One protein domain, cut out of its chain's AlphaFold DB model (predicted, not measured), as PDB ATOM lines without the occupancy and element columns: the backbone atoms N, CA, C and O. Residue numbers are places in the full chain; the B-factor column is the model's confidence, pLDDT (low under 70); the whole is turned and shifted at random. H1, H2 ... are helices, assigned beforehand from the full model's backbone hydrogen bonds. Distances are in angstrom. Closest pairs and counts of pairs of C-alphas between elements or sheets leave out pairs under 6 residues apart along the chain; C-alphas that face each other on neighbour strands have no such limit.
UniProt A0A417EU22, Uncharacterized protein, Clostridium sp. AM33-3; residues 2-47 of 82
ATOM      1  N   MET A   2     -18.101  50.092 -23.425       79.25
ATOM      2  CA  MET A   2     -17.774  49.092 -22.389       79.25
ATOM      3  C   MET A   2     -18.860  48.005 -22.309       79.25
ATOM      4  O   MET A   2     -19.469  47.803 -21.273       79.25
ATOM      5  N   LEU A   3     -19.158  47.360 -23.440       84.06
ATOM      6  CA  LEU A   3     -20.099  46.232 -23.514       84.06
ATOM      7  C   LEU A   3     -19.401  44.912 -23.838       84.06
ATOM      8  O   LEU A   3     -20.042  43.866 -23.894       84.06
ATOM      9  N   ASN A   4     -18.094  44.951 -24.093       91.19
ATOM     10  CA  ASN A   4     -17.355  43.744 -24.393       91.19
ATOM     11  C   ASN A   4     -17.091  42.966 -23.100       91.19
ATOM     12  O   ASN A   4     -16.447  43.475 -22.183       91.19
ATOM     13  N   ARG A   5     -17.569  41.724 -23.053       90.69
ATOM     14  CA  ARG A   5     -17.452  40.848 -21.888       90.69
ATOM     15  C   ARG A   5     -16.000  40.476 -21.575       90.69
ATOM     16  O   ARG A   5     -15.689  40.240 -20.415       90.69
ATOM     17  N   HIS A   6     -15.112  40.539 -22.570       92.94
ATOM     18  CA  HIS A   6     -13.671  40.324 -22.401       92.94
ATOM     19  C   HIS A   6     -13.014  41.319 -21.426       92.94
ATOM     20  O   HIS A   6     -11.960  41.032 -20.875       92.94
ATOM     21  N   TYR A   7     -13.638  42.470 -21.141       92.88
ATOM     22  CA  TYR A   7     -13.114  43.408 -20.141       92.88
ATOM     23  C   TYR A   7     -13.218  42.906 -18.696       92.88
ATOM     24  O   TYR A   7     -12.499  43.414 -17.837       92.88
ATOM     25  N   LEU A   8     -14.070  41.910 -18.434       93.56
ATOM     26  CA  LEU A   8     -14.154  41.236 -17.136       93.56
ATOM     27  C   LEU A   8     -13.012  40.232 -16.926       93.56
ATOM     28  O   LEU A   8     -12.811  39.779 -15.801       93.56
ATOM     29  N   GLY A   9     -12.245  39.942 -17.980       94.19
ATOM     30  CA  GLY A   9     -11.220  38.909 -18.020       94.19
ATOM     31  C   GLY A   9     -11.744  37.608 -18.625       94.19
ATOM     32  O   GLY A   9     -12.920  37.266 -18.487       94.19
ATOM     33  N   ASP A  10     -10.862  36.898 -19.316       93.25
ATOM     34  CA  ASP A  10     -11.073  35.547 -19.834       93.25
ATOM     35  C   ASP A  10      -9.747  34.761 -19.819       93.25
ATOM     36  O   ASP A  10      -8.764  35.200 -19.221       93.25
ATOM     37  N   ASP A  11      -9.711  33.591 -20.461       95.00
ATOM     38  CA  ASP A  11      -8.523  32.727 -20.497       95.00
ATOM     39  C   ASP A  11      -7.321  33.361 -21.226       95.00
ATOM     40  O   ASP A  11      -6.189  32.898 -21.077       95.00
ATOM     41  N   PHE A  12      -7.547  34.405 -22.029       94.81
ATOM     42  CA  PHE A  12      -6.537  35.065 -22.854       94.81
ATOM     43  C   PHE A  12      -6.196  36.486 -22.364       94.81
ATOM     44  O   PHE A  12      -5.045  36.913 -22.467       94.81
ATOM     45  N   TYR A  13      -7.165  37.222 -21.815       94.56
ATOM     46  CA  TYR A  13      -7.038  38.605 -21.364       94.56
ATOM     47  C   TYR A  13      -7.255  38.741 -19.852       94.56
ATOM     48  O   TYR A  13      -8.228  38.215 -19.309       94.56
ATOM     49  N   PRO A  14      -6.416  39.530 -19.158       94.62
ATOM     50  CA  PRO A  14      -6.654  39.846 -17.758       94.62
ATOM     51  C   PRO A  14      -7.895  40.732 -17.595       94.62
ATOM     52  O   PRO A  14      -8.246  41.513 -18.481       94.62
ATOM     53  N   SER A  15      -8.528  40.649 -16.426       94.69
ATOM     54  CA  SER A  15      -9.630  41.537 -16.051       94.69
ATOM     55  C   SER A  15      -9.162  42.991 -15.982       94.69
ATOM     56  O   SER A  15      -8.190  43.307 -15.295       94.69
ATOM     57  N   ILE A  16      -9.847  43.873 -16.709       93.25
ATOM     58  CA  ILE A  16      -9.548  45.313 -16.768       93.25
ATOM     59  C   ILE A  16     -10.590  46.107 -15.970       93.25
ATOM     60  O   ILE A  16     -10.294  47.186 -15.459       93.25
ATOM     61  N   ILE A  17     -11.819  45.594 -15.878       91.94
ATOM     62  CA  ILE A  17     -12.965  46.270 -15.271       91.94
ATOM     63  C   ILE A  17     -13.659  45.306 -14.314       91.94
ATOM     64  O   ILE A  17     -13.894  44.146 -14.644       91.94
ATOM     65  N   ASP A  18     -14.043  45.821 -13.152       93.19
ATOM     66  CA  ASP A  18     -14.848  45.081 -12.190       93.19
ATOM     67  C   ASP A  18     -16.282  44.826 -12.715       93.19
ATOM     68  O   ASP A  18     -16.887  45.736 -13.303       93.19
ATOM     69  N   PRO A  19     -16.867  43.635 -12.480       91.44
ATOM     70  CA  PRO A  19     -18.237  43.316 -12.880       91.44
ATOM     71  C   PRO A  19     -19.283  44.356 -12.468       91.44
ATOM     72  O   PRO A  19     -20.137  44.709 -13.280       91.44
ATOM     73  N   ALA A  20     -19.188  44.927 -11.262       93.50
ATOM     74  CA  ALA A  20     -20.164  45.909 -10.796       93.50
ATOM     75  C   ALA A  20     -20.111  47.204 -11.620       93.50
ATOM     76  O   ALA A  20     -21.141  47.820 -11.900       93.50
ATOM     77  N   SER A  21     -18.914  47.608 -12.053       92.25
ATOM     78  CA  SER A  21     -18.739  48.782 -12.915       92.25
ATOM     79  C   SER A  21     -19.268  48.526 -14.326       92.25
ATOM     80  O   SER A  21     -19.894  49.406 -14.918       92.25
ATOM     81  N   PHE A  22     -19.055  47.320 -14.857       92.88
ATOM     82  CA  PHE A  22     -19.574  46.913 -16.164       92.88
ATOM     83  C   PHE A  22     -21.109  46.962 -16.199       92.88
ATOM     84  O   PHE A  22     -21.700  47.581 -17.093       92.88
ATOM     85  N   ASP A  23     -21.752  46.401 -15.175       92.75
ATOM     86  CA  ASP A  23     -23.208  46.404 -15.044       92.75
ATOM     87  C   ASP A  23     -23.756  47.827 -14.875       92.75
ATOM     88  O   ASP A  23     -24.705  48.212 -15.568       92.75
ATOM     89  N   ALA A  24     -23.119  48.658 -14.041       94.25
ATOM     90  CA  ALA A  24     -23.518  50.051 -13.839       94.25
ATOM     91  C   ALA A  24     -23.488  50.873 -15.141       94.25
ATOM     92  O   ALA A  24     -24.409  51.652 -15.409       94.25
ATOM     93  N   VAL A  25     -22.470  50.676 -15.987       92.75
ATOM     94  CA  VAL A  25     -22.379  51.347 -17.295       92.75
ATOM     95  C   VAL A  25     -23.516  50.904 -18.219       92.75
ATOM     96  O   VAL A  25     -24.131  51.748 -18.874       92.75
ATOM     97  N   SER A  26     -23.833  49.608 -18.262       88.75
ATOM     98  CA  SER A  26     -24.932  49.084 -19.086       88.75
ATOM     99  C   SER A  26     -26.303  49.655 -18.678       88.75
ATOM    100  O   SER A  26     -27.111  50.042 -19.535       88.75
ATOM    101  N   ALA A  27     -26.532  49.803 -17.369       92.44
ATOM    102  CA  ALA A  27     -27.746  50.385 -16.810       92.44
ATOM    103  C   ALA A  27     -27.862  51.885 -17.134       92.44
ATOM    104  O   ALA A  27     -28.916  52.351 -17.570       92.44
ATOM    105  N   GLU A  28     -26.769  52.641 -16.997       93.94
ATOM    106  CA  GLU A  28     -26.739  54.071 -17.321       93.94
ATOM    107  C   GLU A  28     -26.924  54.326 -18.826       93.94
ATOM    108  O   GLU A  28     -27.622  55.262 -19.216       93.94
ATOM    109  N   LEU A  29     -26.364  53.475 -19.695       90.56
ATOM    110  CA  LEU A  29     -26.603  53.545 -21.141       90.56
ATOM    111  C   LEU A  29     -28.083  53.344 -21.477       90.56
ATOM    112  O   LEU A  29     -28.643  54.129 -22.245       90.56
ATOM    113  N   SER A  30     -28.726  52.349 -20.862       88.81
ATOM    114  CA  SER A  30     -30.164  52.105 -21.019       88.81
ATOM    115  C   SER A  30     -30.991  53.303 -20.544       88.81
ATOM    116  O   SER A  30     -31.864  53.780 -21.269       88.81
ATOM    117  N   LYS A  31     -30.659  53.868 -19.378       93.19
ATOM    118  CA  LYS A  31     -31.311  55.064 -18.824       93.19
ATOM    119  C   LYS A  31     -31.141  56.302 -19.708       93.19
ATOM    120  O   LYS A  31     -32.076  57.074 -19.890       93.19
ATOM    121  N   ARG A  32     -29.962  56.525 -20.288       92.06
ATOM    122  CA  ARG A  32     -29.760  57.640 -21.228       92.06
ATOM    123  C   ARG A  32     -30.503  57.408 -22.534       92.06
ATOM    124  O   ARG A  32     -31.019  58.355 -23.117       92.06
ATOM    125  N   SER A  33     -30.564  56.162 -22.992       89.19
ATOM    126  CA  SER A  33     -31.299  55.799 -24.200       89.19
ATOM    127  C   SER A  33     -32.802  56.055 -24.046       89.19
ATOM    128  O   SER A  33     -33.403  56.639 -24.951       89.19
ATOM    129  N   THR A  34     -33.385  55.739 -22.879       88.94
ATOM    130  CA  THR A  34     -34.783  56.081 -22.558       88.94
ATOM    131  C   THR A  34     -34.988  57.596 -22.484       88.94
ATOM    132  O   THR A  34     -35.872  58.117 -23.159       88.94
ATOM    133  N   GLN A  35     -34.143  58.324 -21.743       90.00
ATOM    134  CA  GLN A  35     -34.250  59.785 -21.592       90.00
ATOM    135  C   GLN A  35     -34.123  60.546 -22.917       90.00
ATOM    136  O   GLN A  35     -34.775  61.565 -23.118       90.00
ATOM    137  N   LEU A  36     -33.282  60.056 -23.827       89.25
ATOM    138  CA  LEU A  36     -33.054  60.667 -25.135       89.25
ATOM    139  C   LEU A  36     -34.027  60.160 -26.212       89.25
ATOM    140  O   LEU A  36     -33.826  60.473 -27.389       89.25
ATOM    141  N   GLY A  37     -35.025  59.343 -25.848       84.25
ATOM    142  CA  GLY A  37     -36.010  58.788 -26.781       84.25
ATOM    143  C   GLY A  37     -35.380  57.954 -27.901       84.25
ATOM    144  O   GLY A  37     -35.839  57.983 -29.039       84.25
ATOM    145  N   ARG A  38     -34.261  57.268 -27.625       82.50
ATOM    146  CA  ARG A  38     -33.492  56.529 -28.644       82.50
ATOM    147  C   ARG A  38     -33.895  55.066 -28.793       82.50
ATOM    148  O   ARG A  38     -33.419  54.426 -29.726       82.50
ATOM    149  N   ASN A  39     -34.750  54.567 -27.907       78.56
ATOM    150  CA  ASN A  39     -35.166  53.165 -27.876       78.56
ATOM    151  C   ASN A  39     -36.051  52.786 -29.070       78.56
ATOM    152  O   ASN A  39     -35.898  51.699 -29.610       78.56
ATOM    153  N   ASP A  40     -36.881  53.720 -29.542       72.00
ATOM    154  CA  ASP A  40     -37.917  53.461 -30.553       72.00
ATOM    155  C   ASP A  40     -37.661  54.249 -31.846       72.00
ATOM    156  O   ASP A  40     -38.556  54.824 -32.460       72.00
ATOM    157  N   ARG A  41     -36.393  54.326 -32.263       73.75
ATOM    158  CA  ARG A  41     -35.990  55.074 -33.471       73.75
ATOM    159  C   ARG A  41     -36.362  54.390 -34.778       73.75
ATOM    160  O   ARG A  41     -36.254  55.015 -35.833       73.75
ATOM    161  N   TYR A  42     -36.744  53.117 -34.731       78.88
ATOM    162  CA  TYR A  42     -37.190  52.430 -35.928       78.88
ATOM    163  C   TYR A  42     -38.608  52.875 -36.272       78.88
ATOM    164  O   TYR A  42     -39.593  52.393 -35.719       78.88
ATOM    165  N   ILE A  43     -38.692  53.794 -37.224       78.12
ATOM    166  CA  ILE A  43     -39.924  54.094 -37.936       78.12
ATOM    167  C   ILE A  43     -39.868  53.251 -39.203       78.12
ATOM    168  O   ILE A  43     -39.008  53.479 -40.058       78.12
ATOM    169  N   ALA A  44     -40.748  52.254 -39.310       80.69
ATOM    170  CA  ALA A  44     -40.858  51.478 -40.536       80.69
ATOM    171  C   ALA A  44     -41.101  52.443 -41.710       80.69
ATOM    172  O   ALA A  44     -41.943  53.341 -41.591       80.69
ATOM    173  N   PRO A  45     -40.374  52.302 -42.830       83.00
ATOM    174  CA  PRO A  45     -40.605  53.160 -43.978       83.00
ATOM    175  C   PRO A  45     -42.057  52.999 -44.432       83.00
ATOM    176  O   PRO A  45     -42.554  51.879 -44.577       83.00
ATOM    177  N   ILE A  46     -42.740  54.121 -44.667       84.06
ATOM    178  CA  ILE A  46     -44.068  54.097 -45.279       84.06
ATOM    179  C   ILE A  46     -43.891  53.526 -46.685       84.06
ATOM    180  O   ILE A  46     -43.304  54.169 -47.558       84.06
ATOM    181  N   ILE A  47     -44.391  52.311 -46.902       85.69
ATOM    182  CA  ILE A  47     -44.406  51.690 -48.223       85.69
ATOM    183  C   ILE A  47     -45.461  52.427 -49.049       85.69
ATOM    184  O   ILE A  47     -46.654  52.144 -48.951       85.69
TER     185      ILE A  47
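What this domain is: This is residues 2 to 47 of the 82 residues of an uncharacterized protein of Clostridium sp. AM33-3 (UniProt A0A417EU22). What is seen first? Residues 2 to 18, holding the short helix H1, make a loop at one end of the long helix H2; past H2's other end, residues 40 to 47 stick out as a tail. What are the figures? The 46 printed residues are extended, with a radius of gyration of 15.8 A and spans of 49 by 23 by 8 A. The class is all helix, with 21 residues in H1 then H2, under half.

How they stand to each other: How near are the helices? H1, residues 5 to 8, and H2, residues 19 to 35, are close but not clearly touching; their closest C-alphas, Leu 8 and Pro 19, are 6.3 A apart. What of their backbones? Every O i to N i+4 pair in H2 is within hydrogen-bond range; H1 is too short for one.

Where its parts are: Where does H1 begin? C-alpha 5 is at (-17.452, 40.848, -21.888). Where does H2 end? After 24.6 A, at C-alpha 35, (-34.250, 59.785, -21.592).

The domain as a whole: Which link is there? H1 to H2 is short, 10 residues. Any cut or low confidence? The printed part has no cut, and no printed residue is under 70 in pLDDT.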